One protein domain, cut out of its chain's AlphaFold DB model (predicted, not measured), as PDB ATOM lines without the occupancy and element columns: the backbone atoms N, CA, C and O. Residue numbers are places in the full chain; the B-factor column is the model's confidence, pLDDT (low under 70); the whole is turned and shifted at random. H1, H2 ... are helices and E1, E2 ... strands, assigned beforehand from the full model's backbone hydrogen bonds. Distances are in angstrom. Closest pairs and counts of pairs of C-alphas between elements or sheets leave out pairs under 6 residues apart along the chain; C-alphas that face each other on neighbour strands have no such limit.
ATOM      1  N   ASN A  99      -0.953 -44.474  34.644       83.31
ATOM      2  CA  ASN A  99      -1.456 -45.481  35.576       83.31
ATOM      3  C   ASN A  99      -0.290 -46.213  36.240       83.31
ATOM      4  O   ASN A  99       0.321 -47.091  35.640       83.31
ATOM      5  N   GLN A 100      -0.033 -45.911  37.506       87.19
ATOM      6  CA  GLN A 100       1.019 -46.550  38.288       87.19
ATOM      7  C   GLN A 100       0.410 -47.334  39.444       87.19
ATOM      8  O   GLN A 100      -0.578 -46.929  40.056       87.19
ATOM      9  N   GLN A 101       1.003 -48.481  39.749       84.56
ATOM     10  CA  GLN A 101       0.622 -49.307  40.888       84.56
ATOM     11  C   GLN A 101       1.883 -49.792  41.577       84.56
ATOM     12  O   GLN A 101       2.856 -50.154  40.912       84.56
ATOM     13  N   GLY A 102       1.849 -49.847  42.900       82.31
ATOM     14  CA  GLY A 102       2.985 -50.318  43.668       82.31
ATOM     15  C   GLY A 102       2.634 -50.572  45.121       82.31
ATOM     16  O   GLY A 102       1.538 -50.252  45.584       82.31
ATOM     17  N   SER A 103       3.588 -51.180  45.816       82.62
ATOM     18  CA  SER A 103       3.456 -51.549  47.218       82.62
ATOM     19  C   SER A 103       4.576 -50.909  48.026       82.62
ATOM     20  O   SER A 103       5.727 -50.904  47.594       82.62
ATOM     21  N   MET A 104       4.238 -50.419  49.213       80.44
ATOM     22  CA  MET A 104       5.170 -49.848  50.180       80.44
ATOM     23  C   MET A 104       5.139 -50.695  51.459       80.44
ATOM     24  O   MET A 104       4.068 -50.907  52.028       80.44
ATOM     25  N   GLN A 105       6.293 -51.188  51.912       75.44
ATOM     26  CA  GLN A 105       6.455 -51.923  53.181       75.44
ATOM     27  C   GLN A 105       7.169 -51.074  54.246       75.44
ATOM     28  O   GLN A 105       6.999 -51.279  55.447       75.44
ATOM     29  N   SER A 106       7.955 -50.099  53.798       76.88
ATOM     30  CA  SER A 106       8.637 -49.078  54.586       76.88
ATOM     31  C   SER A 106       8.456 -47.716  53.920       76.88
ATOM     32  O   SER A 106       8.383 -47.628  52.701       76.88
ATOM     33  N   PHE A 107       8.483 -46.628  54.695       77.25
ATOM     34  CA  PHE A 107       8.442 -45.250  54.172       77.25
ATOM     35  C   PHE A 107       9.615 -44.885  53.257       77.25
ATOM     36  O   PHE A 107       9.630 -43.817  52.662       77.25
ATOM     37  N   SER A 108      10.629 -45.737  53.181       82.38
ATOM     38  CA  SER A 108      11.749 -45.594  52.256       82.38
ATOM     39  C   SER A 108      11.507 -46.256  50.902       82.38
ATOM     40  O   SER A 108      12.363 -46.134  50.031       82.38
ATOM     41  N   ASP A 109      10.430 -47.028  50.745       84.00
ATOM     42  CA  ASP A 109      10.226 -47.816  49.536       84.00
ATOM     43  C   ASP A 109       9.680 -46.921  48.427       84.00
ATOM     44  O   ASP A 109       8.582 -46.370  48.516       84.00
ATOM     45  N   GLU A 110      10.467 -46.797  47.366       90.56
ATOM     46  CA  GLU A 110      10.054 -46.123  46.146       90.56
ATOM     47  C   GLU A 110       9.115 -47.050  45.368       90.56
ATOM     48  O   GLU A 110       9.530 -48.095  44.859       90.56
ATOM     49  N   TRP A 111       7.841 -46.682  45.285       87.69
ATOM     50  CA  TRP A 111       6.833 -47.418  44.515       87.69
ATOM     51  C   TRP A 111       6.289 -46.593  43.340       87.69
ATOM     52  O   TRP A 111       5.710 -47.151  42.408       87.69
ATOM     53  N   PHE A 112       6.493 -45.275  43.380       90.94
ATOM     54  CA  PHE A 112       5.932 -44.293  42.465       90.94
ATOM     55  C   PHE A 112       7.040 -43.557  41.704       90.94
ATOM     56  O   PHE A 112       8.044 -43.151  42.285       90.94
ATOM     57  N   ASN A 113       6.858 -43.347  40.401       92.56
ATOM     58  CA  ASN A 113       7.711 -42.476  39.604       92.56
ATOM     59  C   ASN A 113       6.975 -41.153  39.325       92.56
ATOM     60  O   ASN A 113       6.129 -41.098  38.426       92.56
ATOM     61  N   PRO A 114       7.303 -40.070  40.050       92.31
ATOM     62  CA  PRO A 114       6.613 -38.795  39.904       92.31
ATOM     63  C   PRO A 114       7.005 -38.023  38.642       92.31
ATOM     64  O   PRO A 114       6.365 -37.017  38.353       92.31
ATOM     65  N   ARG A 115       8.048 -38.429  37.904       91.50
ATOM     66  CA  ARG A 115       8.665 -37.642  36.823       91.50
ATOM     67  C   ARG A 115       7.831 -37.607  35.535       91.50
ATOM     68  O   ARG A 115       7.404 -38.645  35.040       91.50
ATOM     69  N   GLY A 116       7.752 -36.430  34.912       91.38
ATOM     70  CA  GLY A 116       7.383 -36.265  33.508       91.38
ATOM     71  C   GLY A 116       6.482 -35.067  33.224       91.38
ATOM     72  O   GLY A 116       6.098 -34.305  34.112       91.38
ATOM     73  N   VAL A 117       6.134 -34.906  31.949       90.56
ATOM     74  CA  VAL A 117       5.066 -34.004  31.509       90.56
ATOM     75  C   VAL A 117       3.718 -34.590  31.942       90.56
ATOM     76  O   VAL A 117       3.401 -35.739  31.615       90.56
ATOM     77  N   ALA A 169       5.571 -20.975  37.028       96.12
ATOM     78  CA  ALA A 169       5.195 -20.979  38.431       96.12
ATOM     79  C   ALA A 169       5.284 -22.391  39.013       96.12
ATOM     80  O   ALA A 169       4.745 -23.343  38.445       96.12
ATOM     81  N   VAL A 170       5.925 -22.517  40.178       95.69
ATOM     82  CA  VAL A 170       5.783 -23.713  41.016       95.69
ATOM     83  C   VAL A 170       4.378 -23.691  41.606       95.69
ATOM     84  O   VAL A 170       3.959 -22.685  42.183       95.69
ATOM     85  N   LEU A 171       3.642 -24.781  41.428       96.25
ATOM     86  CA  LEU A 171       2.276 -24.902  41.905       96.25
ATOM     87  C   LEU A 171       2.264 -25.101  43.419       96.25
ATOM     88  O   LEU A 171       2.833 -26.060  43.939       96.25
ATOM     89  N   GLY A 172       1.580 -24.201  44.116       95.31
ATOM     90  CA  GLY A 172       1.354 -24.297  45.546       95.31
ATOM     91  C   GLY A 172       0.308 -23.309  46.024       95.31
ATOM     92  O   GLY A 172       0.097 -22.270  45.408       95.31
ATOM     93  N   ALA A 173      -0.345 -23.613  47.139       95.88
ATOM     94  CA  ALA A 173      -1.297 -22.686  47.730       95.88
ATOM     95  C   ALA A 173      -0.564 -21.525  48.412       95.88
ATOM     96  O   ALA A 173       0.457 -21.720  49.076       95.88
ATOM     97  N   TYR A 174      -1.103 -20.313  48.297       95.81
ATOM     98  CA  TYR A 174      -0.519 -19.154  48.961       95.81
ATOM     99  C   TYR A 174      -0.685 -19.258  50.479       95.81
ATOM    100  O   TYR A 174      -1.771 -19.582  50.975       95.81
ATOM    101  N   ILE A 175       0.367 -18.917  51.223       92.56
ATOM    102  CA  ILE A 175       0.302 -18.729  52.669       92.56
ATOM    103  C   ILE A 175       1.089 -17.486  53.081       92.56
ATOM    104  O   ILE A 175       2.209 -17.248  52.629       92.56
ATOM    105  N   GLN A 176       0.502 -16.691  53.970       87.69
ATOM    106  CA  GLN A 176       1.200 -15.596  54.625       87.69
ATOM    107  C   GLN A 176       1.495 -15.997  56.067       87.69
ATOM    108  O   GLN A 176       0.580 -16.316  56.823       87.69
ATOM    109  N   MET A 177       2.771 -15.998  56.443       79.19
ATOM    110  CA  MET A 177       3.180 -16.270  57.818       79.19
ATOM    111  C   MET A 177       2.828 -15.091  58.735       79.19
ATOM    112  O   MET A 177       2.736 -13.948  58.283       79.19
ATOM    113  N   ASP A 178       2.748 -15.335  60.046       75.31
ATOM    114  CA  ASP A 178       2.527 -14.289  61.063       75.31
ATOM    115  C   ASP A 178       3.589 -13.173  61.033       75.31
ATOM    116  O   ASP A 178       3.352 -12.047  61.473       75.31
ATOM    117  N   THR A 179       4.777 -13.468  60.497       75.19
ATOM    118  CA  THR A 179       5.860 -12.499  60.266       75.19
ATOM    119  C   THR A 179       5.559 -11.519  59.126       75.19
ATOM    120  O   THR A 179       6.307 -10.561  58.931       75.19
ATOM    121  N   GLY A 180       4.484 -11.753  58.369       74.25
ATOM    122  CA  GLY A 180       4.147 -11.070  57.124       74.25
ATOM    123  C   GLY A 180       4.889 -11.620  55.905       74.25
ATOM    124  O   GLY A 180       4.647 -11.136  54.799       74.25
ATOM    125  N   GLU A 181       5.773 -12.606  56.087       81.81
ATOM    126  CA  GLU A 181       6.510 -13.246  55.000       81.81
ATOM    127  C   GLU A 181       5.577 -14.112  54.151       81.81
ATOM    128  O   GLU A 181       4.771 -14.893  54.663       81.81
ATOM    129  N   GLN A 182       5.688 -13.943  52.837       82.12
ATOM    130  CA  GLN A 182       4.986 -14.764  51.868       82.12
ATOM    131  C   GLN A 182       5.708 -16.101  51.705       82.12
ATOM    132  O   GLN A 182       6.920 -16.143  51.508       82.12
ATOM    133  N   SER A 183       4.937 -17.180  51.705       85.88
ATOM    134  CA  SER A 183       5.393 -18.520  51.363       85.88
ATOM    135  C   SER A 183       4.332 -19.225  50.508       85.88
ATOM    136  O   SER A 183       3.247 -18.688  50.256       85.88
ATOM    137  N   SER A 184       4.654 -20.416  50.022       86.81
ATOM    138  CA  SER A 184       3.747 -21.271  49.266       86.81
ATOM    139  C   SER A 184       3.807 -22.692  49.808       86.81
ATOM    140  O   SER A 184       4.880 -23.224  50.097       86.81
ATOM    141  N   LYS A 185       2.636 -23.314  49.943       89.62
ATOM    142  CA  LYS A 185       2.501 -24.749  50.187       89.62
ATOM    143  C   LYS A 185       2.573 -25.465  48.844       89.62
ATOM    144  O   LYS A 185       1.545 -25.651  48.197       89.62
ATOM    145  N   ASN A 186       3.790 -25.745  48.386       92.62
ATOM    146  CA  ASN A 186       4.026 -26.376  47.088       92.62
ATOM    147  C   ASN A 186       3.466 -27.799  47.056       92.62
ATOM    148  O   ASN A 186       3.596 -28.534  48.034       92.62
ATOM    149  N   ILE A 187       2.927 -28.203  45.905       92.06
ATOM    150  CA  ILE A 187       2.629 -29.612  45.651       92.06
ATOM    151  C   ILE A 187       3.956 -30.327  45.402       92.06
ATOM    152  O   ILE A 187       4.629 -30.059  44.402       92.06
ATOM    153  N   VAL A 188       4.299 -31.258  46.289       91.94
ATOM    154  CA  VAL A 188       5.491 -32.099  46.163       91.94
ATOM    155  C   VAL A 188       5.070 -33.558  46.077       91.94
ATOM    156  O   VAL A 188       4.408 -34.087  46.964       91.94
ATOM    157  N   LEU A 189       5.475 -34.210  44.992       93.12
ATOM    158  CA  LEU A 189       5.299 -35.637  44.771       93.12
ATOM    159  C   LEU A 189       6.600 -36.365  45.108       93.12
ATOM    160  O   LEU A 189       7.656 -35.991  44.602       93.12
ATOM    161  N   THR A 190       6.554 -37.417  45.917       92.44
ATOM    162  CA  THR A 190       7.756 -38.167  46.309       92.44
ATOM    163  C   THR A 190       7.703 -39.611  45.805       92.44
ATOM    164  O   THR A 190       6.619 -40.180  45.715       92.44
ATOM    165  N   PRO A 191       8.835 -40.261  45.479       91.94
ATOM    166  CA  PRO A 191       8.813 -41.657  45.023       91.94
ATOM    167  C   PRO A 191       8.220 -42.660  46.032       91.94
ATOM    168  O   PRO A 191       7.727 -43.724  45.657       91.94
ATOM    169  N   ASN A 192       8.241 -42.304  47.316       89.25
ATOM    170  CA  ASN A 192       7.666 -43.033  48.447       89.25
ATOM    171  C   ASN A 192       6.269 -42.510  48.855       89.25
ATOM    172  O   ASN A 192       5.888 -42.643  50.019       89.25
ATOM    173  N   LEU A 193       5.516 -41.873  47.943       88.75
ATOM    174  CA  LEU A 193       4.250 -41.196  48.257       88.75
ATOM    175  C   LEU A 193       3.249 -42.131  48.961       88.75
ATOM    176  O   LEU A 193       2.612 -42.975  48.338       88.75
ATOM    177  N   GLY A 194       3.094 -41.970  50.274       86.00
ATOM    178  CA  GLY A 194       2.336 -42.884  51.133       86.00
ATOM    179  C   GLY A 194       0.981 -42.353  51.603       86.00
ATOM    180  O   GLY A 194       0.559 -42.692  52.709       86.00
ATOM    181  N   VAL A 195       0.335 -41.473  50.832       85.44
ATOM    182  CA  VAL A 195      -0.890 -40.758  51.239       85.44
ATOM    183  C   VAL A 195      -1.986 -40.850  50.178       85.44
ATOM    184  O   VAL A 195      -1.686 -40.876  48.987       85.44
ATOM    185  N   ASP A 196      -3.256 -40.863  50.598       86.56
ATOM    186  CA  ASP A 196      -4.365 -40.594  49.671       86.56
ATOM    187  C   ASP A 196      -4.234 -39.129  49.224       86.56
ATOM    188  O   ASP A 196      -4.195 -38.244  50.082       86.56
ATOM    189  N   GLN A 197      -4.148 -38.862  47.921       90.38
ATOM    190  CA  GLN A 197      -3.956 -37.507  47.402       90.38
ATOM    191  C   GLN A 197      -4.737 -37.273  46.113       90.38
ATOM    192  O   GLN A 197      -4.822 -38.153  45.260       90.38
ATOM    193  N   ILE A 198      -5.239 -36.054  45.941       92.19
ATOM    194  CA  ILE A 198      -5.599 -35.481  44.648       92.19
ATOM    195  C   ILE A 198      -4.817 -34.181  44.451       92.19
ATOM    196  O   ILE A 198      -4.805 -33.319  45.325       92.19
ATOM    197  N   ALA A 199      -4.185 -34.048  43.290       94.50
ATOM    198  CA  ALA A 199      -3.588 -32.805  42.826       94.50
ATOM    199  C   ALA A 199      -4.087 -32.537  41.406       94.50
ATOM    200  O   ALA A 199      -3.938 -33.392  40.531       94.50
ATOM    201  N   ALA A 200      -4.697 -31.382  41.162       94.25
ATOM    202  CA  ALA A 200      -5.308 -31.092  39.869       94.25
ATOM    203  C   ALA A 200      -5.068 -29.654  39.420       94.25
ATOM    204  O   ALA A 200      -4.964 -28.734  40.231       94.25
ATOM    205  N   VAL A 201      -5.016 -29.475  38.102       95.81
ATOM    206  CA  VAL A 201      -5.095 -28.176  37.439       95.81
ATOM    207  C   VAL A 201      -6.191 -28.259  36.394       95.81
ATOM    208  O   VAL A 201      -6.119 -29.058  35.458       95.81
ATOM    209  N   THR A 202      -7.192 -27.407  36.551       94.56
ATOM    210  CA  THR A 202      -8.350 -27.318  35.670       94.56
ATOM    211  C   THR A 202      -8.431 -25.910  35.106       94.56
ATOM    212  O   THR A 202      -8.423 -24.930  35.848       94.56
ATOM    213  N   LEU A 203      -8.502 -25.803  33.786       93.31
ATOM    214  CA  LEU A 203      -8.768 -24.558  33.093       93.31
ATOM    215  C   LEU A 203     -10.264 -24.246  33.192       93.31
ATOM    216  O   LEU A 203     -11.099 -25.021  32.722       93.31
ATOM    217  N   VAL A 204     -10.585 -23.109  33.799       92.94
ATOM    218  CA  VAL A 204     -11.949 -22.607  33.970       92.94
ATOM    219  C   VAL A 204     -12.100 -21.343  33.137       92.94
ATOM    220  O   VAL A 204     -11.335 -20.391  33.314       92.94
ATOM    221  N   GLN A 205     -13.090 -21.317  32.245       89.75
ATOM    222  CA  GLN A 205     -13.443 -20.108  31.507       89.75
ATOM    223  C   GLN A 205     -14.544 -19.345  32.249       89.75
ATOM    224  O   GLN A 205     -15.622 -19.877  32.516       89.75
ATOM    225  N   LYS A 206     -14.294 -18.078  32.583       88.88
ATOM    226  CA  LYS A 206     -15.283 -17.217  33.231       88.88
ATOM    227  C   LYS A 206     -15.197 -15.790  32.724       88.88
ATOM    228  O   LYS A 206     -14.121 -15.207  32.705       88.88
ATOM    229  N   ASP A 207     -16.346 -15.229  32.345       86.88
ATOM    230  CA  ASP A 207     -16.463 -13.861  31.822       86.88
ATOM    231  C   ASP A 207     -15.439 -13.585  30.702       86.88
ATOM    232  O   ASP A 207     -14.719 -12.587  30.717       86.88
ATOM    233  N   ASP A 208     -15.369 -14.529  29.757       85.12
ATOM    234  CA  ASP A 208     -14.439 -14.583  28.623       85.12
ATOM    235  C   ASP A 208     -12.949 -14.706  28.988       85.12
ATOM    236  O   ASP A 208     -12.118 -14.652  28.095       85.12
ATOM    237  N   ARG A 209     -12.590 -14.926  30.260       89.44
ATOM    238  CA  ARG A 209     -11.203 -15.114  30.722       89.44
ATOM    239  C   ARG A 209     -10.907 -16.551  31.100       89.44
ATOM    240  O   ARG A 209     -11.799 -17.270  31.544       89.44
ATOM    241  N   TYR A 210      -9.638 -16.926  31.001       92.94
ATOM    242  CA  TYR A 210      -9.147 -18.234  31.408       92.94
ATOM    243  C   TYR A 210      -8.436 -18.183  32.760       92.94
ATOM    244  O   TYR A 210      -7.617 -17.302  33.028       92.94
ATOM    245  N   TYR A 211      -8.742 -19.163  33.604       95.81
ATOM    246  CA  TYR A 211      -8.174 -19.318  34.934       95.81
ATOM    247  C   TYR A 211      -7.647 -20.735  35.127       95.81
ATOM    248  O   TYR A 211      -8.338 -21.704  34.821       95.81
ATOM    249  N   PHE A 212      -6.455 -20.865  35.701       97.19
ATOM    250  CA  PHE A 212      -5.937 -22.138  36.187       97.19
ATOM    251  C   PHE A 212      -6.432 -22.335  37.619       97.19
ATOM    252  O   PHE A 212      -5.905 -21.729  38.553       97.19
ATOM    253  N   PHE A 213      -7.473 -23.145  37.786       97.56
ATOM    254  CA  PHE A 213      -7.952 -23.583  39.090       97.56
ATOM    255  C   PHE A 213      -7.119 -24.778  39.545       97.56
ATOM    256  O   PHE A 213      -7.113 -25.827  38.902       97.56
ATOM    257  N   CYS A 214      -6.397 -24.605  40.640       97.75
ATOM    258  CA  CYS A 214      -5.478 -25.588  41.178       97.75
ATOM    259  C   CYS A 214      -6.011 -26.153  42.492       97.75
ATOM    260  O   CYS A 214      -6.539 -25.422  43.334       97.75
ATOM    261  N   GLU A 215      -5.834 -27.453  42.669       95.69
ATOM    262  CA  GLU A 215      -6.304 -28.201  43.826       95.69
ATOM    263  C   GLU A 215      -5.176 -29.057  44.374       95.69
ATOM    264  O   GLU A 215      -4.483 -29.732  43.612       95.69
ATOM    265  N   ASP A 216      -5.043 -29.060  45.693       93.81
ATOM    266  CA  ASP A 216      -4.249 -30.037  46.419       93.81
ATOM    267  C   ASP A 216      -5.041 -30.497  47.634       93.81
ATOM    268  O   ASP A 216      -5.472 -29.698  48.474       93.81
ATOM    269  N   TYR A 217      -5.269 -31.797  47.701       90.50
ATOM    270  CA  TYR A 217      -5.849 -32.430  48.859       90.50
ATOM    271  C   TYR A 217      -5.089 -33.702  49.164       90.50
ATOM    272  O   TYR A 217      -4.993 -34.588  48.319       90.50
ATOM    273  N   SER A 218      -4.596 -33.815  50.387       88.06
ATOM    274  CA  SER A 218      -3.884 -34.991  50.858       88.06
ATOM    275  C   SER A 218      -4.407 -35.411  52.223       88.06
ATOM    276  O   SER A 218      -4.774 -34.594  53.072       88.06
ATOM    277  N   VAL A 219      -4.476 -36.719  52.441       81.06
ATOM    278  CA  VAL A 219      -4.825 -37.293  53.735       81.06
ATOM    279  C   VAL A 219      -3.781 -38.324  54.083       81.06
ATOM    280  O   VAL A 219      -3.680 -39.383  53.462       81.06
ATOM    281  N   ALA A 220      -3.079 -38.069  55.177       70.94
ATOM    282  CA  ALA A 220      -2.054 -38.946  55.707       70.94
ATOM    283  C   ALA A 220      -2.620 -40.219  56.371       70.94
ATOM    284  O   ALA A 220      -1.957 -40.817  57.212       70.94
ATOM    285  N   ARG A 221      -3.830 -40.677  56.008       55.50
ATOM    286  CA  ARG A 221      -4.583 -41.754  56.689       55.50
ATOM    287  C   ARG A 221      -3.987 -43.155  56.568       55.50
ATOM    288  O   ARG A 221      -4.589 -44.094  57.083       55.50
ATOM    289  N   SER A 222      -2.794 -43.305  56.011       46.91
ATOM    290  CA  SER A 222      -1.999 -44.501  56.267       46.91
ATOM    291  C   SER A 222      -1.237 -44.400  57.604       46.91
ATOM    292  O   SER A 222      -1.058 -45.432  58.244       46.91
ATOM    293  N   PHE A 223      -0.846 -43.201  58.090       46.62
ATOM    294  CA  PHE A 223       0.102 -43.065  59.216       46.62
ATOM    295  C   PHE A 223       0.171 -41.747  60.026       46.62
ATOM    296  O   PHE A 223       0.907 -41.731  61.015       46.62
ATOM    297  N   ALA A 224      -0.529 -40.658  59.689       42.06
ATOM    298  CA  ALA A 224      -0.440 -39.418  60.473       42.06
ATOM    299  C   ALA A 224      -1.760 -38.647  60.609       42.06
ATOM    300  O   ALA A 224      -2.644 -38.693  59.753       42.06
ATOM    301  N   ASP A 225      -1.843 -37.908  61.717       53.41
ATOM    302  CA  ASP A 225      -2.725 -36.760  61.888       53.41
ATOM    303  C   ASP A 225      -2.319 -35.696  60.861       53.41
ATOM    304  O   ASP A 225      -1.339 -34.975  61.043       53.41
ATOM    305  N   GLY A 226      -3.020 -35.655  59.736       66.56
ATOM    306  CA  GLY A 226      -2.718 -34.708  58.680       66.56
ATOM    307  C   GLY A 226      -3.715 -34.854  57.554       66.56
ATOM    308  O   GLY A 226      -3.711 -35.843  56.826       66.56
ATOM    309  N   MET A 227      -4.594 -33.876  57.440       79.25
ATOM    310  CA  MET A 227      -5.302 -33.602  56.201       79.25
ATOM    311  C   MET A 227      -4.845 -32.230  55.754       79.25
ATOM    312  O   MET A 227      -4.766 -31.326  56.585       79.25
ATOM    313  N   GLU A 228      -4.559 -32.084  54.473       84.62
ATOM    314  CA  GLU A 228      -4.391 -30.788  53.841       84.62
ATOM    315  C   GLU A 228      -5.407 -30.677  52.714       84.62
ATOM    316  O   GLU A 228      -5.590 -31.613  51.944       84.62
ATOM    317  N   ARG A 229      -6.099 -29.542  52.639       88.69
ATOM    318  CA  ARG A 229      -6.915 -29.162  51.486       88.69
ATOM    319  C   ARG A 229      -6.622 -27.717  51.166       88.69
ATOM    320  O   ARG A 229      -6.760 -26.857  52.032       88.69
ATOM    321  N   SER A 230      -6.236 -27.433  49.939       94.12
ATOM    322  CA  SER A 230      -6.104 -26.066  49.462       94.12
ATOM    323  C   SER A 230      -6.539 -25.977  48.010       94.12
ATOM    324  O   SER A 230      -6.306 -26.886  47.216       94.12
ATOM    325  N   CYS A 231      -7.165 -24.858  47.669       96.81
ATOM    326  CA  CYS A 231      -7.547 -24.537  46.303       96.81
ATOM    327  C   CYS A 231      -7.076 -23.119  46.002       96.81
ATOM    328  O   CYS A 231      -7.274 -22.223  46.820       96.81
ATOM    329  N   TRP A 232      -6.477 -22.878  44.846       97.94
ATOM    330  CA  TRP A 232      -6.066 -21.534  44.444       97.94
ATOM    331  C   TRP A 232      -6.273 -21.332  42.957       97.94
ATOM    332  O   TRP A 232      -6.418 -22.281  42.195       97.94
ATOM    333  N   VAL A 233      -6.323 -20.069  42.553       97.88
ATOM    334  CA  VAL A 233      -6.578 -19.686  41.172       97.88
ATOM    335  C   VAL A 233      -5.443 -18.816  40.685       97.88
ATOM    336  O   VAL A 233      -5.071 -17.840  41.345       97.88
ATOM    337  N   MET A 234      -4.920 -19.161  39.515       97.69
ATOM    338  CA  MET A 234      -3.921 -18.376  38.807       97.69
ATOM    339  C   MET A 234      -4.473 -17.890  37.469       97.69
ATOM    340  O   MET A 234      -5.323 -18.537  36.860       97.69
ATOM    341  N   GLN A 235      -3.969 -16.755  37.001       96.00
ATOM    342  CA  GLN A 235      -4.263 -16.211  35.681       96.00
ATOM    343  C   GLN A 235      -2.949 -15.919  34.959       96.00
ATOM    344  O   GLN A 235      -1.985 -15.468  35.582       96.00
ATOM    345  N   TYR A 236      -2.928 -16.171  33.652       96.56
ATOM    346  CA  TYR A 236      -1.879 -15.678  32.774       96.56
ATOM    347  C   TYR A 236      -2.253 -14.289  32.254       96.56
ATOM    348  O   TYR A 236      -3.321 -14.114  31.672       96.56
ATOM    349  N   GLN A 237      -1.423 -13.290  32.541       91.75
ATOM    350  CA  GLN A 237      -1.624 -11.919  32.081       91.75
ATOM    351  C   GLN A 237      -0.288 -11.167  32.069       91.75
ATOM    352  O   GLN A 237       0.533 -11.332  32.978       91.75
ATOM    353  N   ASP A 238      -0.089 -10.315  31.060       90.38
ATOM    354  CA  ASP A 238       1.101  -9.466  30.918       90.38
ATOM    355  C   ASP A 238       2.408 -10.286  30.991       90.38
ATOM    356  O   ASP A 238       3.341  -9.940  31.720       90.38
ATOM    357  N   HIS A 239       2.446 -11.415  30.272       91.81
ATOM    358  CA  HIS A 239       3.560 -12.371  30.252       91.81
ATOM    359  C   HIS A 239       3.937 -12.948  31.631       91.81
ATOM    360  O   HIS A 239       5.097 -13.261  31.912       91.81
ATOM    361  N   SER A 240       2.968 -13.070  32.545       95.06
ATOM    362  CA  SER A 240       3.199 -13.573  33.901       95.06
ATOM    363  C   SER A 240       2.041 -14.422  34.425       95.06
ATOM    364  O   SER A 240       0.879 -14.171  34.118       95.06
ATOM    365  N   LEU A 241       2.359 -15.423  35.252       96.50
ATOM    366  CA  LEU A 241       1.372 -16.177  36.026       96.50
ATOM    367  C   LEU A 241       1.183 -15.505  37.390       96.50
ATOM    368  O   LEU A 241       2.133 -15.395  38.166       96.50
ATOM    369  N   GLN A 242      -0.039 -15.067  37.691       95.44
ATOM    370  CA  GLN A 242      -0.364 -14.330  38.914       95.44
ATOM    371  C   GLN A 242      -1.474 -15.021  39.701       95.44
ATOM    372  O   GLN A 242      -2.413 -15.559  39.117       95.44
ATOM    373  N   TYR A 243      -1.402 -14.967  41.035       96.38
ATOM    374  CA  TYR A 243      -2.520 -15.380  41.881       96.38
ATOM    375  C   TYR A 243      -3.705 -14.430  41.708       96.38
ATOM    376  O   TYR A 243      -3.549 -13.209  41.721       96.38
ATOM    377  N   VAL A 244      -4.892 -15.020  41.627       96.75
ATOM    378  CA  VAL A 244      -6.185 -14.330  41.675       96.75
ATOM    379  C   VAL A 244      -6.796 -14.486  43.067       96.75
ATOM    380  O   VAL A 244      -7.273 -13.519  43.671       96.75
ATOM    381  N   CYS A 245      -6.748 -15.706  43.603       97.81
ATOM    382  CA  CYS A 245      -7.211 -16.037  44.945       97.81
ATOM    383  C   CYS A 245      -6.582 -17.338  45.456       97.81
ATOM    384  O   CYS A 245      -6.052 -18.129  44.675       97.81
ATOM    385  N   SER A 246      -6.636 -17.559  46.770       98.12
ATOM    386  CA  SER A 246      -6.220 -18.818  47.402       98.12
ATOM    387  C   SER A 246      -7.082 -19.094  48.627       98.12
ATOM    388  O   SER A 246      -7.187 -18.244  49.504       98.12
ATOM    389  N   TYR A 247      -7.691 -20.269  48.699       97.50
ATOM    390  CA  TYR A 247      -8.386 -20.799  49.866       97.50
ATOM    391  C   TYR A 247      -7.520 -21.903  50.467       97.50
ATOM    392  O   TYR A 247      -7.483 -23.030  49.968       97.50
ATOM    393  N   THR A 248      -6.771 -21.556  51.508       95.38
ATOM    394  CA  THR A 248      -5.662 -22.377  52.006       95.38
ATOM    395  C   THR A 248      -5.937 -22.831  53.429       95.38
ATOM    396  O   THR A 248      -6.301 -22.015  54.280       95.38
ATOM    397  N   GLN A 249      -5.673 -24.103  53.726       92.19
ATOM    398  CA  GLN A 249      -5.621 -24.570  55.107       92.19
ATOM    399  C   GLN A 249      -4.384 -23.996  55.815       92.19
ATOM    400  O   GLN A 249      -3.247 -24.388  55.533       92.19
ATOM    401  N   THR A 250      -4.598 -23.067  56.741       89.62
ATOM    402  CA  THR A 250      -3.552 -22.303  57.443       89.62
ATOM    403  C   THR A 250      -3.307 -22.768  58.870       89.62
ATOM    404  O   THR A 250      -2.287 -22.417  59.460       89.62
ATOM    405  N   GLY A 251      -4.187 -23.599  59.425       83.19
ATOM    406  CA  GLY A 251      -3.966 -24.209  60.728       83.19
ATOM    407  C   GLY A 251      -4.775 -25.478  60.944       83.19
ATOM    408  O   GLY A 251      -5.613 -25.847  60.121       83.19
ATOM    409  N   GLY A 252      -4.471 -26.156  62.049       69.38
ATOM    410  CA  GLY A 252      -4.939 -27.514  62.315       69.38
ATOM    411  C   GLY A 252      -4.073 -28.587  61.658       69.38
ATOM    412  O   GLY A 252      -3.288 -28.309  60.756       69.38
ATOM    413  N   GLY A 253      -4.215 -29.824  62.135       62.41
ATOM    414  CA  GLY A 253      -3.487 -30.990  61.615       62.41
ATOM    415  C   GLY A 253      -4.166 -32.309  61.978       62.41
ATOM    416  O   GLY A 253      -4.328 -33.167  61.119       62.41
ATOM    417  N   SER A 254      -4.669 -32.425  63.213       65.31
ATOM    418  CA  SER A 254      -5.380 -33.628  63.672       65.31
ATOM    419  C   SER A 254      -6.909 -33.503  63.590       65.31
ATOM    420  O   SER A 254      -7.562 -34.395  63.054       65.31
ATOM    421  N   ILE A 255      -7.492 -32.425  64.140       64.44
ATOM    422  CA  ILE A 255      -8.958 -32.253  64.278       64.44
ATOM    423  C   ILE A 255      -9.453 -30.788  64.243       64.44
ATOM    424  O   ILE A 255     -10.655 -30.571  64.323       64.44
ATOM    425  N   ASP A 256      -8.558 -29.797  64.128       78.38
ATOM    426  CA  ASP A 256      -8.871 -28.366  64.320       78.38
ATOM    427  C   ASP A 256      -8.491 -27.522  63.087       78.38
ATOM    428  O   ASP A 256      -7.678 -26.600  63.159       78.38
ATOM    429  N   PHE A 257      -9.019 -27.885  61.918       88.12
ATOM    430  CA  PHE A 257      -8.675 -27.256  60.641       88.12
ATOM    431  C   PHE A 257      -9.154 -25.801  60.533       88.12
ATOM    432  O   PHE A 257     -10.303 -25.494  60.838       88.12
ATOM    433  N   MET A 258      -8.286 -24.915  60.044       91.75
ATOM    434  CA  MET A 258      -8.567 -23.497  59.798       91.75
ATOM    435  C   MET A 258      -8.240 -23.133  58.356       91.75
ATOM    436  O   MET A 258      -7.198 -23.540  57.839       91.75
ATOM    437  N   TYR A 259      -9.114 -22.348  57.725       94.19
ATOM    438  CA  TYR A 259      -8.986 -21.958  56.325       94.19
ATOM    439  C   TYR A 259      -9.035 -20.448  56.161       94.19
ATOM    440  O   TYR A 259     -10.004 -19.786  56.552       94.19
ATOM    441  N   THR A 260      -7.989 -19.926  55.531       95.75
ATOM    442  CA  THR A 260      -7.850 -18.514  55.191       95.75
ATOM    443  C   THR A 260      -8.088 -18.328  53.700       95.75
ATOM    444  O   THR A 260      -7.505 -19.031  52.873       95.75
ATOM    445  N   GLY A 261      -8.938 -17.362  53.369       97.56
ATOM    446  CA  GLY A 261      -9.142 -16.876  52.014       97.56
ATOM    447  C   GLY A 261      -8.246 -15.671  51.748       97.56
ATOM    448  O   GLY A 261      -8.336 -14.654  52.438       97.56
ATOM    449  N   TYR A 262      -7.410 -15.781  50.724       97.56
ATOM    450  CA  TYR A 262      -6.515 -14.738  50.247       97.56
ATOM    451  C   TYR A 262      -7.041 -14.143  48.945       97.56
ATOM    452  O   TYR A 262      -7.370 -14.878  48.009       97.56
ATOM    453  N   LYS A 263      -7.090 -12.811  48.874       97.44
ATOM    454  CA  LYS A 263      -7.537 -12.062  47.689       97.44
ATOM    455  C   LYS A 263      -6.384 -11.253  47.116       97.44
ATOM    456  O   LYS A 263      -5.617 -10.669  47.883       97.44
ATOM    457  N   PHE A 264      -6.293 -11.177  45.790       96.12
ATOM    458  CA  PHE A 264      -5.191 -10.511  45.103       96.12
ATOM    459  C   PHE A 264      -5.683  -9.426  44.145       96.12
ATOM    460  O   PHE A 264      -6.722  -9.568  43.505       96.12
ATOM    461  N   GLU A 265      -4.895  -8.362  44.020       94.00
ATOM    462  CA  GLU A 265      -5.028  -7.341  42.980       94.00
ATOM    463  C   GLU A 265      -3.668  -7.178  42.290       94.00
ATOM    464  O   GLU A 265      -2.675  -6.856  42.943       94.00
ATOM    465  N   ASN A 266      -3.613  -7.413  40.974       87.00
ATOM    466  CA  ASN A 266      -2.377  -7.371  40.174       87.00
ATOM    467  C   ASN A 266      -1.237  -8.217  40.789       87.00
ATOM    468  O   ASN A 266      -0.116  -7.740  40.964       87.00
ATOM    469  N   GLY A 267      -1.563  -9.440  41.221       85.56
ATOM    470  CA  GLY A 267      -0.616 -10.374  41.837       85.56
ATOM    471  C   GLY A 267      -0.204 -10.053  43.281       85.56
ATOM    472  O   GLY A 267       0.564 -10.811  43.870       85.56
ATOM    473  N   VAL A 268      -0.714  -8.975  43.886       90.81
ATOM    474  CA  VAL A 268      -0.410  -8.591  45.274       90.81
ATOM    475  C   VAL A 268      -1.563  -8.979  46.191       90.81
ATOM    476  O   VAL A 268      -2.709  -8.632  45.922       90.81
ATOM    477  N   CYS A 269      -1.266  -9.668  47.295       94.19
ATOM    478  CA  CYS A 269      -2.266 -10.013  48.306       94.19
ATOM    479  C   CYS A 269      -2.800  -8.740  48.987       94.19
ATOM    480  O   CYS A 269      -2.034  -7.979  49.584       94.19
ATOM    481  N   VAL A 270      -4.111  -8.510  48.893       95.50
ATOM    482  CA  VAL A 270      -4.809  -7.352  49.479       95.50
ATOM    483  C   VAL A 270      -5.738  -7.728  50.634       95.50
ATOM    484  O   VAL A 270      -6.137  -6.848  51.396       95.50
ATOM    485  N   SER A 271      -6.070  -9.014  50.785       94.94
ATOM    486  CA  SER A 271      -6.895  -9.531  51.885       94.94
ATOM    487  C   SER A 271      -6.418 -10.908  52.320       94.94
ATOM    488  O   SER A 271      -6.056 -11.726  51.476       94.94
ATOM    489  N   SER A 272      -6.472 -11.161  53.626       95.12
ATOM    490  CA  SER A 272      -6.162 -12.438  54.270       95.12
ATOM    491  C   SER A 272      -7.145 -12.615  55.422       95.12
ATOM    492  O   SER A 272      -6.936 -12.095  56.520       95.12
ATOM    493  N   ASP A 273      -8.267 -13.274  55.141       95.44
ATOM    494  CA  ASP A 273      -9.376 -13.397  56.086       95.44
ATOM    495  C   ASP A 273      -9.599 -14.861  56.452       95.44
ATOM    496  O   ASP A 273      -9.583 -15.737  55.589       95.44
ATOM    497  N   LEU A 274      -9.835 -15.144  57.732       95.31
ATOM    498  CA  LEU A 274     -10.270 -16.466  58.172       95.31
ATOM    499  C   LEU A 274     -11.730 -16.683  57.745       95.31
ATOM    500  O   LEU A 274     -12.597 -15.892  58.115       95.31
ATOM    501  N   TYR A 275     -12.004 -17.757  57.005       96.31
ATOM    502  CA  TYR A 275     -13.358 -18.117  56.557       96.31
ATOM    503  C   TYR A 275     -13.963 -19.231  57.406       96.31
ATOM    504  O   TYR A 275     -15.136 -19.158  57.760       96.31
ATOM    505  N   TYR A 276     -13.170 -20.234  57.775       95.00
ATOM    506  CA  TYR A 276     -13.661 -21.421  58.470       95.00
ATOM    507  C   TYR A 276     -12.666 -21.904  59.526       95.00
ATOM    508  O   TYR A 276     -11.453 -21.794  59.332       95.00
ATOM    509  N   SER A 277     -13.184 -22.429  60.637       93.00
ATOM    510  CA  SER A 277     -12.394 -22.972  61.743       93.00
ATOM    511  C   SER A 277     -13.147 -24.094  62.459       93.00
ATOM    512  O   SER A 277     -14.247 -23.878  62.960       93.00
ATOM    513  N   GLU A 278     -12.522 -25.266  62.573       89.69
ATOM    514  CA  GLU A 278     -12.944 -26.346  63.483       89.69
ATOM    515  C   GLU A 278     -12.400 -26.143  64.907       89.69
ATOM    516  O   GLU A 278     -12.816 -26.835  65.835       89.69
ATOM    517  N   CYS A 279     -11.495 -25.177  65.095       84.81
ATOM    518  CA  CYS A 279     -10.835 -24.918  66.367       84.81
ATOM    519  C   CYS A 279     -11.790 -24.252  67.371       84.81
ATOM    520  O   CYS A 279     -12.344 -23.183  67.111       84.81
ATOM    521  N   TYR A 280     -11.950 -24.861  68.551       78.06
ATOM    522  CA  TYR A 280     -12.940 -24.459  69.565       78.06
ATOM    523  C   TYR A 280     -12.779 -23.032  70.117       78.06
ATOM    524  O   TYR A 280     -13.736 -22.478  70.663       78.06
ATOM    525  N   ASP A 281     -11.582 -22.453  70.049       84.94
ATOM    526  CA  ASP A 281     -11.246 -21.128  70.581       84.94
ATOM    527  C   ASP A 281     -11.050 -20.056  69.497       84.94
ATOM    528  O   ASP A 281     -10.776 -18.898  69.824       84.94
ATOM    529  N   VAL A 282     -11.261 -20.405  68.224       87.44
ATOM    530  CA  VAL A 282     -11.163 -19.483  67.091       87.44
ATOM    531  C   VAL A 282     -12.522 -19.367  66.411       87.44
ATOM    532  O   VAL A 282     -13.074 -20.338  65.906       87.44
ATOM    533  N   THR A 283     -13.074 -18.154  66.384       89.88
ATOM    534  CA  THR A 283     -14.346 -17.873  65.708       89.88
ATOM    535  C   THR A 283     -14.096 -17.446  64.266       89.88
ATOM    536  O   THR A 283     -13.420 -16.444  64.033       89.88
ATOM    537  N   ALA A 284     -14.682 -18.174  63.317       93.50
ATOM    538  CA  ALA A 284     -14.718 -17.817  61.905       93.50
ATOM    539  C   ALA A 284     -16.140 -17.372  61.487       93.50
ATOM    540  O   ALA A 284     -17.095 -17.624  62.221       93.50
ATOM    541  N   PRO A 285     -16.309 -16.687  60.341       95.50
ATOM    542  CA  PRO A 285     -17.625 -16.258  59.859       95.50
ATOM    543  C   PRO A 285     -18.569 -17.404  59.467       95.50
ATOM    544  O   PRO A 285     -19.781 -17.195  59.463       95.50
ATOM    545  N   TYR A 286     -18.026 -18.577  59.127       95.94
ATOM    546  CA  TYR A 286     -18.786 -19.748  58.696       95.94
ATOM    547  C   TYR A 286     -18.527 -20.940  59.623       95.94
ATOM    548  O   TYR A 286     -17.375 -21.261  59.922       95.94
ATOM    549  N   ASP A 287     -19.607 -21.615  60.026       91.19
ATOM    550  CA  ASP A 287     -19.573 -22.803  60.893       91.19
ATOM    551  C   ASP A 287     -19.517 -24.124  60.099       91.19
ATOM    552  O   ASP A 287     -19.246 -25.175  60.679       91.19
ATOM    553  N   HIS A 288     -19.767 -24.084  58.782       93.25
ATOM    554  CA  HIS A 288     -19.674 -25.237  57.882       93.25
ATOM    555  C   HIS A 288     -18.622 -25.004  56.800       93.25
ATOM    556  O   HIS A 288     -18.572 -23.939  56.180       93.25
ATOM    557  N   PHE A 289     -17.817 -26.032  56.535       92.88
ATOM    558  CA  PHE A 289     -16.752 -25.965  55.538       92.88
ATOM    559  C   PHE A 289     -17.291 -25.678  54.128       92.88
ATOM    560  O   PHE A 289     -16.801 -24.770  53.455       92.88
ATOM    561  N   GLY A 290     -18.320 -26.420  53.705       93.75
ATOM    562  CA  GLY A 290     -18.931 -26.300  52.382       93.75
ATOM    563  C   GLY A 290     -19.517 -24.914  52.115       93.75
ATOM    564  O   GLY A 290     -19.340 -24.362  51.028       93.75
ATOM    565  N   GLU A 291     -20.133 -24.295  53.126       96.19
ATOM    566  CA  GLU A 291     -20.638 -22.918  53.047       96.19
ATOM    567  C   GLU A 291     -19.489 -21.913  52.876       96.19
ATOM    568  O   GLU A 291     -19.569 -21.018  52.034       96.19
ATOM    569  N   ALA A 292     -18.403 -22.088  53.634       97.06
ATOM    570  CA  ALA A 292     -17.251 -21.192  53.629       97.06
ATOM    571  C   ALA A 292     -16.515 -21.170  52.282       97.06
ATOM    572  O   ALA A 292     -16.275 -20.096  51.724       97.06
ATOM    573  N   ILE A 293     -16.188 -22.351  51.741       96.44
ATOM    574  CA  ILE A 293     -15.503 -22.472  50.445       96.44
ATOM    575  C   ILE A 293     -16.392 -21.963  49.303       96.44
ATOM    576  O   ILE A 293     -15.917 -21.252  48.418       96.44
ATOM    577  N   THR A 294     -17.698 -22.245  49.360       97.12
ATOM    578  CA  THR A 294     -18.663 -21.760  48.363       97.12
ATOM    579  C   THR A 294     -18.753 -20.242  48.382       97.12
ATOM    580  O   THR A 294     -18.659 -19.616  47.331       97.12
ATOM    581  N   ALA A 295     -18.884 -19.638  49.565       97.56
ATOM    582  CA  ALA A 295     -18.951 -18.190  49.695       97.56
ATOM    583  C   ALA A 295     -17.666 -17.505  49.207       97.56
ATOM    584  O   ALA A 295     -17.742 -16.463  48.561       97.56
ATOM    585  N   PHE A 296     -16.497 -18.100  49.468       98.00
ATOM    586  CA  PHE A 296     -15.225 -17.571  48.981       98.00
ATOM    587  C   PHE A 296     -15.149 -17.564  47.448       98.00
ATOM    588  O   PHE A 296     -14.857 -16.528  46.855       98.00
ATOM    589  N   PHE A 297     -15.438 -18.693  46.791       96.75
ATOM    590  CA  PHE A 297     -15.339 -18.802  45.330       96.75
ATOM    591  C   PHE A 297     -16.502 -18.146  44.573       96.75
ATOM    592  O   PHE A 297     -16.344 -17.774  43.407       96.75
ATOM    593  N   GLN A 298     -17.634 -17.902  45.240       95.12
ATOM    594  CA  GLN A 298     -18.750 -17.143  44.677       95.12
ATOM    595  C   GLN A 298     -18.342 -15.715  44.284       95.12
ATOM    596  O   GLN A 298     -18.806 -15.228  43.251       95.12
ATOM    597  N   ASP A 299     -17.441 -15.072  45.038       92.88
ATOM    598  CA  ASP A 299     -16.893 -13.745  44.706       92.88
ATOM    599  C   ASP A 299     -16.133 -13.734  43.365       92.88
ATOM    600  O   ASP A 299     -15.991 -12.683  42.738       92.88
ATOM    601  N   TYR A 300     -15.683 -14.905  42.909       93.25
ATOM    602  CA  TYR A 300     -14.962 -15.117  41.653       93.25
ATOM    603  C   TYR A 300     -15.844 -15.748  40.566       93.25
ATOM    604  O   TYR A 300     -15.370 -16.053  39.475       93.25
ATOM    605  N   GLY A 301     -17.132 -15.969  40.849       92.56
ATOM    606  CA  GLY A 301     -18.067 -16.592  39.914       92.56
ATOM    607  C   GLY A 301     -17.766 -18.063  39.598       92.56
ATOM    608  O   GLY A 301     -18.307 -18.576  38.612       92.56
ATOM    609  N   ILE A 302     -16.938 -18.724  40.414       92.81
ATOM    610  CA  ILE A 302     -16.559 -20.135  40.280       92.81
ATOM    611  C   ILE A 302     -17.519 -20.972  41.127       92.81
ATOM    612  O   ILE A 302     -17.683 -20.737  42.325       92.81
ATOM    613  N   ALA A 303     -18.189 -21.933  40.493       93.00
ATOM    614  CA  ALA A 303     -19.120 -22.823  41.172       93.00
ATOM    615  C   ALA A 303     -18.371 -23.966  41.870       93.00
ATOM    616  O   ALA A 303     -17.467 -24.566  41.293       93.00
ATOM    617  N   ILE A 304     -18.794 -24.292  43.090       93.38
ATOM    618  CA  ILE A 304     -18.300 -25.444  43.852       93.38
ATOM    619  C   ILE A 304     -19.264 -26.619  43.679       93.38
ATOM    620  O   ILE A 304     -20.475 -26.423  43.580       93.38
ATOM    621  N   ASN A 305     -18.740 -27.841  43.635       92.00
ATOM    622  CA  ASN A 305     -19.504 -29.079  43.527       92.00
ATOM    623  C   ASN A 305     -20.559 -29.180  44.644       92.00
ATOM    624  O   ASN A 305     -20.223 -29.011  45.813       92.00
ATOM    625  N   GLU A 306     -21.818 -29.482  44.300       90.31
ATOM    626  CA  GLU A 306     -22.942 -29.544  45.253       90.31
ATOM    627  C   GLU A 306     -22.665 -30.476  46.443       90.31
ATOM    628  O   GLU A 306     -23.038 -30.165  47.575       90.31
ATOM    629  N   GLU A 307     -21.970 -31.596  46.232       87.56
ATOM    630  CA  GLU A 307     -21.629 -32.510  47.323       87.56
ATOM    631  C   GLU A 307     -20.653 -31.853  48.323       87.56
ATOM    632  O   GLU A 307     -20.825 -32.019  49.530       87.56
ATOM    633  N   VAL A 308     -19.701 -31.037  47.847       89.94
ATOM    634  CA  VAL A 308     -18.768 -30.263  48.693       89.94
ATOM    635  C   VAL A 308     -19.483 -29.126  49.421       89.94
ATOM    636  O   VAL A 308     -19.187 -28.869  50.585       89.94
ATOM    637  N   GLN A 309     -20.461 -28.472  48.785       92.06
ATOM    638  CA  GLN A 309     -21.251 -27.409  49.429       92.06
ATOM    639  C   GLN A 309     -21.972 -27.904  50.694       92.06
ATOM    640  O   GLN A 309     -22.215 -27.127  51.614       92.06
ATOM    641  N   ASN A 310     -22.302 -29.197  50.740       89.75
ATOM    642  CA  ASN A 310     -23.001 -29.833  51.852       89.75
ATOM    643  C   ASN A 310     -22.058 -30.394  52.939       89.75
ATOM    644  O   ASN A 310     -22.542 -30.982  53.910       89.75
ATOM    645  N   GLU A 311     -20.734 -30.245  52.805       89.25
ATOM    646  CA  GLU A 311     -19.784 -30.713  53.818       89.25
ATOM    647  C   GLU A 311     -19.846 -29.835  55.068       89.25
ATOM    648  O   GLU A 311     -19.573 -28.631  55.036       89.25
ATOM    649  N   ALA A 312     -20.179 -30.457  56.199       89.94
ATOM    650  CA  ALA A 312     -20.193 -29.759  57.473       89.94
ATOM    651  C   ALA A 312     -18.767 -29.477  57.936       89.94
ATOM    652  O   ALA A 312     -18.477 -28.365  58.375       89.94
ATOM    653  N   ARG A 313     -17.882 -30.472  57.812       88.56
ATOM    654  CA  ARG A 313     -16.488 -30.362  58.234       88.56
ATOM    655  C   ARG A 313     -15.531 -30.672  57.105       88.56
ATOM    656  O   ARG A 313     -15.774 -31.573  56.309       88.56
ATOM    657  N   ALA A 314     -14.385 -29.999  57.109       85.19
ATOM    658  CA  ALA A 314     -13.289 -30.357  56.220       85.19
ATOM    659  C   ALA A 314     -12.835 -31.800  56.505       85.19
ATOM    660  O   ALA A 314     -12.505 -32.555  55.592       85.19
ATOM    661  N   SER A 315     -12.873 -32.194  57.784       81.00
ATOM    662  CA  SER A 315     -12.456 -33.507  58.285       81.00
ATOM    663  C   SER A 315     -13.376 -34.680  57.918       81.00
ATOM    664  O   SER A 315     -12.979 -35.839  58.106       81.00
ATOM    665  N   ASP A 316     -14.565 -34.416  57.362       77.06
ATOM    666  CA  ASP A 316     -15.524 -35.460  56.978       77.06
ATOM    667  C   ASP A 316     -14.940 -36.395  55.902       77.06
ATOM    668  O   ASP A 316     -15.227 -37.594  55.890       77.06
ATOM    669  N   GLY A 317     -14.048 -35.884  55.044       67.56
ATOM    670  CA  GLY A 317     -13.261 -36.689  54.102       67.56
ATOM    671  C   GLY A 317     -14.086 -37.408  53.030       67.56
ATOM    672  O   GLY A 317     -13.577 -38.324  52.380       67.56
ATOM    673  N   ASN A 318     -15.348 -37.011  52.834       67.62
ATOM    674  CA  ASN A 318     -16.243 -37.601  51.837       67.62
ATOM    675  C   ASN A 318     -15.750 -37.339  50.401       67.62
ATOM    676  O   ASN A 318     -16.002 -38.155  49.515       67.62
ATOM    677  N   PHE A 319     -14.988 -36.257  50.188       68.06
ATOM    678  CA  PHE A 319     -14.441 -35.846  48.888       68.06
ATOM    679  C   PHE A 319     -12.954 -36.117  48.666       68.06
ATOM    680  O   PHE A 319     -12.341 -35.524  47.785       68.06
ATOM    681  N   LYS A 320     -12.359 -37.052  49.411       69.81
ATOM    682  CA  LYS A 320     -10.898 -37.201  49.446       69.81
ATOM    683  C   LYS A 320     -10.170 -37.489  48.123       69.81
ATOM    684  O   LYS A 320      -8.958 -37.356  48.073       69.81
ATOM    685  N   ASN A 321     -10.894 -37.882  47.076       71.31
ATOM    686  CA  ASN A 321     -10.340 -38.245  45.768       71.31
ATOM    687  C   ASN A 321     -11.147 -37.633  44.608       71.31
ATOM    688  O   ASN A 321     -11.305 -38.265  43.563       71.31
ATOM    689  N   LYS A 322     -11.762 -36.467  44.816       81.88
ATOM    690  CA  LYS A 322     -12.595 -35.797  43.810       81.88
ATOM    691  C   LYS A 322     -12.316 -34.296  43.809       81.88
ATOM    692  O   LYS A 322     -12.039 -33.726  44.861       81.88
ATOM    693  N   SER A 323     -12.438 -33.678  42.636       88.12
ATOM    694  CA  SER A 323     -12.349 -32.223  42.489       88.12
ATOM    695  C   SER A 323     -13.468 -31.517  43.263       88.12
ATOM    696  O   SER A 323     -14.578 -32.042  43.409       88.12
ATOM    697  N   VAL A 324     -13.178 -30.316  43.758       91.88
ATOM    698  CA  VAL A 324     -14.155 -29.392  44.341       91.88
ATOM    699  C   VAL A 324     -14.948 -28.644  43.278       91.88
ATOM    700  O   VAL A 324     -15.955 -28.022  43.610       91.88
ATOM    701  N   LEU A 325     -14.519 -28.698  42.016       91.31
ATOM    702  CA  LEU A 325     -15.297 -28.207  40.889       91.31
ATOM    703  C   LEU A 325     -16.385 -29.228  40.512       91.31
ATOM    704  O   LEU A 325     -16.229 -30.436  40.723       91.31
ATOM    705  N   PRO A 326     -17.534 -28.770  39.991       88.19
ATOM    706  CA  PRO A 326     -18.519 -29.666  39.403       88.19
ATOM    707  C   PRO A 326     -17.967 -30.326  38.131       88.19
ATOM    708  O   PRO A 326     -17.157 -29.736  37.413       88.19
ATOM    709  N   ASP A 327     -18.474 -31.523  37.828       79.50
ATOM    710  CA  ASP A 327     -18.273 -32.172  36.532       79.50
ATOM    711  C   ASP A 327     -19.035 -31.369  35.460       79.50
ATOM    712  O   ASP A 327     -20.214 -31.612  35.194       79.50
ATOM    713  N   ASP A 328     -18.374 -30.364  34.887       74.81
ATOM    714  CA  ASP A 328     -18.912 -29.484  33.848       74.81
ATOM    715  C   ASP A 328     -18.125 -29.654  32.544       74.81
ATOM    716  O   ASP A 328     -16.899 -29.754  32.542       74.81
ATOM    717  N   THR A 329     -18.839 -29.658  31.419       64.44
ATOM    718  CA  THR A 329     -18.262 -29.679  30.070       64.44
ATOM    719  C   THR A 329     -17.516 -28.397  29.700       64.44
ATOM    720  O   THR A 329     -16.780 -28.408  28.717       64.44
ATOM    721  N   GLU A 330     -17.719 -27.303  30.439       74.50
ATOM    722  CA  GLU A 330     -17.024 -26.024  30.217       74.50
ATOM    723  C   GLU A 330     -15.617 -25.975  30.846       74.50
ATOM    724  O   GLU A 330     -14.833 -25.083  30.530       74.50
ATOM    725  N   ASN A 331     -15.278 -26.942  31.704       84.31
ATOM    726  CA  ASN A 331     -13.970 -27.037  32.343       84.31
ATOM    727  C   ASN A 331     -13.045 -27.976  31.555       84.31
ATOM    728  O   ASN A 331     -13.410 -29.117  31.261       84.31
ATOM    729  N   THR A 332     -11.809 -27.546  31.295       87.12
ATOM    730  CA  THR A 332     -10.780 -28.410  30.691       87.12
ATOM    731  C   THR A 332      -9.790 -28.850  31.759       87.12
ATOM    732  O   THR A 332      -9.008 -28.051  32.267       87.12
ATOM    733  N   ILE A 333      -9.785 -30.137  32.107       88.81
ATOM    734  CA  ILE A 333      -8.805 -30.696  33.050       88.81
ATOM    735  C   ILE A 333      -7.442 -30.750  32.352       88.81
ATOM    736  O   ILE A 333      -7.242 -31.573  31.463       88.81
ATOM    737  N   LEU A 334      -6.492 -29.906  32.757       89.31
ATOM    738  CA  LEU A 334      -5.127 -29.958  32.231       89.31
ATOM    739  C   LEU A 334      -4.430 -31.227  32.736       89.31
ATOM    740  O   LEU A 334      -3.901 -32.011  31.948       89.31
ATOM    741  N   PHE A 335      -4.508 -31.464  34.047       91.31
ATOM    742  CA  PHE A 335      -4.263 -32.774  34.639       91.31
ATOM    743  C   PHE A 335      -5.008 -32.931  35.971       91.31
ATOM    744  O   PHE A 335      -5.295 -31.954  36.660       91.31
ATOM    745  N   CYS A 336      -5.282 -34.173  36.356       91.62
ATOM    746  CA  CYS A 336      -5.776 -34.556  37.672       91.62
ATOM    747  C   CYS A 336      -5.072 -35.848  38.095       91.62
ATOM    748  O   CYS A 336      -5.339 -36.927  37.563       91.62
ATOM    749  N   PHE A 337      -4.114 -35.706  39.004       93.38
ATOM    750  CA  PHE A 337      -3.422 -36.797  39.666       93.38
ATOM    751  C   PHE A 337      -4.251 -37.250  40.862       93.38
ATOM    752  O   PHE A 337      -4.645 -36.433  41.689       93.38
ATOM    753  N   THR A 338      -4.470 -38.552  40.975       90.81
ATOM    754  CA  THR A 338      -5.070 -39.181  42.147       90.81
ATOM    755  C   THR A 338      -4.178 -40.323  42.598       90.81
ATOM    756  O   THR A 338      -3.843 -41.183  41.793       90.81
ATOM    757  N   ASN A 339      -3.796 -40.344  43.870       90.62
ATOM    758  CA  ASN A 339      -3.179 -41.490  44.521       90.62
ATOM    759  C   ASN A 339      -4.150 -42.051  45.549       90.62
ATOM    760  O   ASN A 339      -4.660 -41.314  46.393       90.62
ATOM    761  N   LYS A 340      -4.395 -43.355  45.490       86.19
ATOM    762  CA  LYS A 340      -5.332 -44.021  46.385       86.19
ATOM    763  C   LYS A 340      -4.713 -45.267  46.984       86.19
ATOM    764  O   LYS A 340      -4.285 -46.162  46.257       86.19
ATOM    765  N   GLN A 341      -4.796 -45.383  48.303       81.81
ATOM    766  CA  GLN A 341      -4.543 -46.641  48.985       81.81
ATOM    767  C   GLN A 341      -5.667 -47.641  48.672       81.81
ATOM    768  O   GLN A 341      -6.852 -47.385  48.917       81.81
ATOM    769  N   VAL A 342      -5.300 -48.803  48.133       77.75
ATOM    770  CA  VAL A 342      -6.246 -49.861  47.747       77.75
ATOM    771  C   VAL A 342      -6.248 -51.046  48.711       77.75
ATOM    772  O   VAL A 342      -7.276 -51.713  48.823       77.75
ATOM    773  N   CYS A 343      -5.156 -51.286  49.445       67.31
ATOM    774  CA  CYS A 343      -5.070 -52.366  50.432       67.31
ATOM    775  C   CYS A 343      -4.199 -51.990  51.643       67.31
ATOM    776  O   CYS A 343      -3.307 -51.143  51.560       67.31
ATOM    777  N   PHE A 344      -4.477 -52.641  52.774       66.19
ATOM    778  CA  PHE A 344      -3.685 -52.604  53.999       66.19
ATOM    779  C   PHE A 344      -3.611 -54.015  54.577       66.19
ATOM    780  O   PHE A 344      -4.636 -54.572  54.981       66.19
ATOM    781  N   VAL A 345      -2.406 -54.575  54.651       58.69
ATOM    782  CA  VAL A 345      -2.178 -55.875  55.291       58.69
ATOM    783  C   VAL A 345      -1.314 -55.666  56.525       58.69
ATOM    784  O   VAL A 345      -0.109 -55.453  56.417       58.69
ATOM    785  N   ALA A 346      -1.933 -55.745  57.704       54.97
ATOM    786  CA  ALA A 346      -1.217 -55.796  58.974       54.97
ATOM    787  C   ALA A 346      -0.821 -57.243  59.291       54.97
ATOM    788  O   ALA A 346      -1.691 -58.096  59.484       54.97
ATOM    789  N   GLN A 347       0.478 -57.517  59.398       49.56
ATOM    790  CA  GLN A 347       0.979 -58.781  59.935       49.56
ATOM    791  C   GLN A 347       1.189 -58.640  61.455       49.56
ATOM    792  O   GLN A 347       2.003 -57.838  61.895       49.56
ATOM    793  N   ASP A 348       0.404 -59.377  62.252       47.25
ATOM    794  CA  ASP A 348       0.505 -59.570  63.713       47.25
ATOM    795  C   ASP A 348       1.117 -58.429  64.565       47.25
ATOM    796  O   ASP A 348       2.324 -58.361  64.774       47.25
ATOM    797  N   VAL A 349       0.248 -57.618  65.192       43.69
ATOM    798  CA  VAL A 349       0.450 -56.695  66.350       43.69
ATOM    799  C   VAL A 349       1.553 -55.618  66.228       43.69
ATOM    800  O   VAL A 349       1.528 -54.634  66.972       43.69
ATOM    801  N   LEU A 350       2.484 -55.727  65.283       48.25
ATOM    802  CA  LEU A 350       3.547 -54.766  65.019       48.25
ATOM    803  C   LEU A 350       3.256 -54.029  63.712       48.25
ATOM    804  O   LEU A 350       3.514 -54.516  62.617       48.25
ATOM    805  N   TRP A 351       2.767 -52.799  63.855       51.09
ATOM    806  CA  TRP A 351       2.479 -51.860  62.766       51.09
ATOM    807  C   TRP A 351       3.656 -51.631  61.800       51.09
ATOM    808  O   TRP A 351       3.432 -51.231  60.663       51.09
ATOM    809  N   SER A 352       4.891 -51.925  62.227       51.72
ATOM    810  CA  SER A 352       6.117 -51.815  61.426       51.72
ATOM    811  C   SER A 352       6.236 -52.824  60.279       51.72
ATOM    812  O   SER A 352       7.139 -52.672  59.468       51.72
ATOM    813  N   ASN A 353       5.373 -53.843  60.220       53.31
ATOM    814  CA  ASN A 353       5.405 -54.893  59.194       53.31
ATOM    815  C   ASN A 353       4.174 -54.823  58.275       53.31
ATOM    816  O   ASN A 353       3.672 -55.844  57.806       53.31
ATOM    817  N   SER A 354       3.626 -53.622  58.088       63.53
ATOM    818  CA  SER A 354       2.424 -53.424  57.281       63.53
ATOM    819  C   SER A 354       2.789 -53.173  55.819       63.53
ATOM    820  O   SER A 354       3.697 -52.395  55.547       63.53
ATOM    821  N   SER A 355       2.053 -53.789  54.893       69.12
ATOM    822  CA  SER A 355       2.158 -53.503  53.457       69.12
ATOM    823  C   SER A 355       0.981 -52.643  53.000       69.12
ATOM    824  O   SER A 355      -0.165 -52.898  53.389       69.12
ATOM    825  N   TYR A 356       1.274 -51.654  52.159       74.12
ATOM    826  CA  TYR A 356       0.314 -50.705  51.600       74.12
ATOM    827  C   TYR A 356       0.359 -50.799  50.093       74.12
ATOM    828  O   TYR A 356       1.417 -50.592  49.509       74.12
ATOM    829  N   ASP A 357      -0.783 -51.071  49.478       77.81
ATOM    830  CA  ASP A 357      -0.892 -51.047  48.025       77.81
ATOM    831  C   ASP A 357      -1.523 -49.730  47.593       77.81
ATOM    832  O   ASP A 357      -2.548 -49.316  48.150       77.81
ATOM    833  N   PHE A 358      -0.932 -49.107  46.579       83.44
ATOM    834  CA  PHE A 358      -1.372 -47.840  46.018       83.44
ATOM    835  C   PHE A 358      -1.670 -47.958  44.527       83.44
ATOM    836  O   PHE A 358      -1.076 -48.756  43.797       83.44
ATOM    837  N   ASN A 359      -2.609 -47.131  44.079       82.69
ATOM    838  CA  ASN A 359      -2.879 -46.881  42.675       82.69
ATOM    839  C   ASN A 359      -2.836 -45.369  42.445       82.69
ATOM    840  O   ASN A 359      -3.615 -44.630  43.050       82.69
ATOM    841  N   ALA A 360      -1.927 -44.952  41.572       84.50
ATOM    842  CA  ALA A 360      -1.828 -43.600  41.070       84.50
ATOM    843  C   ALA A 360      -2.404 -43.534  39.653       84.50
ATOM    844  O   ALA A 360      -1.948 -44.234  38.749       84.50
ATOM    845  N   GLN A 361      -3.374 -42.649  39.452       83.31
ATOM    846  CA  GLN A 361      -3.987 -42.377  38.162       83.31
ATOM    847  C   GLN A 361      -3.835 -40.899  37.818       83.31
ATOM    848  O   GLN A 361      -4.127 -40.030  38.638       83.31
ATOM    849  N   LEU A 362      -3.431 -40.617  36.584       82.12
ATOM    850  CA  LEU A 362      -3.387 -39.273  36.031       82.12
ATOM    851  C   LEU A 362      -4.388 -39.158  34.887       82.12
ATOM    852  O   LEU A 362      -4.202 -39.726  33.810       82.12
ATOM    853  N   LEU A 363      -5.443 -38.392  35.125       77.88
ATOM    854  CA  LEU A 363      -6.374 -37.963  34.093       77.88
ATOM    855  C   LEU A 363      -5.830 -36.695  33.442       77.88
ATOM    856  O   LEU A 363      -5.324 -35.809  34.123       77.88
ATOM    857  N   ARG A 364      -5.933 -36.607  32.121       71.12
ATOM    858  CA  ARG A 364      -5.510 -35.453  31.323       71.12
ATOM    859  C   ARG A 364      -6.599 -35.222  30.279       71.12
ATOM    860  O   ARG A 364      -7.096 -36.205  29.733       71.12
ATOM    861  N   GLY A 365      -7.027 -33.977  30.089       64.81
ATOM    862  CA  GLY A 365      -8.128 -33.588  29.203       64.81
ATOM    863  C   GLY A 365      -7.787 -33.738  27.718       64.81
ATOM    864  O   GLY A 365      -7.438 -34.823  27.266       64.81
TER     865      GLY A 365
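What this domain is: This is residues 99 to 117 and 169 to 365 of the 490 residues of the protein "DUF4431 domain-containing protein" of Faecalibacterium sp. An58 (UniProt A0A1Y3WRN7). One broad, twisted antiparallel sheet of nine strands makes a wall through the domain; helix H1 packs on one face, over E7 and E8, and the small E2-E3 hairpin packs on the other face, at E6 and E7. The E10-E11 hairpin and E1 extend the wall beyond E4. The printed part has 216 residues, with E1 to E9, then H1 and H2, then E10 and E11 along the chain; the sheet order is E1-E11-E10-E4-E5-E6-E7-E8-E9. The class is mostly strand, and the whole is compact, with a radius of gyration of the C-alphas of 17.8 A and spans of 55, 43 and 35 A.

How they stand to each other: The edge strand E1, residues 99 to 104, is the antiparallel neighbour of E11, residues 354 to 363, with N 100 and O 360 at 2.8 A. E11 forms a hairpin with E10, residues 331 to 346, with N 338 and O 361 at 2.8 A. E10 bends by 69 degrees at residue 334 and neighbours E4, residues 196 to 206, with N 199 and O 337 at 2.9 A. From E4 a meander of successive hairpins runs through E5, residues 209 to 219, E6, residues 227 to 237, E7, residues 240 to 251, E8, residues 258 to 265, and the edge strand E9, residues 268 to 277. Its successive pairs include N 200 and O 215 at 3.0 A, N 214 and O 232 at 2.8 A, N 233 and O 245 at 2.9 A, N 248 and O 260 at 3.0 A, and N 261 and O 273 at 2.8 A. E7 bends by 60 degrees at residue 245. E2, residues 172 to 176, and E3, residues 182 to 186, form a hairpin, with N 173 and O 185 at 3.0 A. The closest C-alphas of E2 and E7, Tyr 174 and Ser 246, are 5.9 A apart. H1, residues 289 to 298, is on the sheet at a height of 9.2 A, over E8 and only just over E7, with 3 C-alphas on it, and runs along E8 at 0 degrees on the local plane. H1 and H2, residues 306 to 309, touch, the closest C-alphas being Gly 290 and Gln 309 at 3.9 A. In H1 every O i to N i+4 pair is within hydrogen-bond range; H2 is too short for one.

Where its parts are: E1 begins at C-alpha 99 (-1.456, -45.481, 35.576). E4 is 30.6 A long, E5 and E6 32.6 A each, and E10 41.2 A. E11 ends at C-alpha 363 (-6.374, -37.963, 34.093).

The domain as a whole: The farthest C-alphas, Asp 238 and Asp 348, are 59.9 A apart. Residues 118 to 168 are not printed; C-alphas 117 and 169 are 14.8 A apart. The links E9 to H1 and H2 to E10 are long. Mean pLDDT of the printed part is 85.4; 29 residues are under 70, among them 343 to 355.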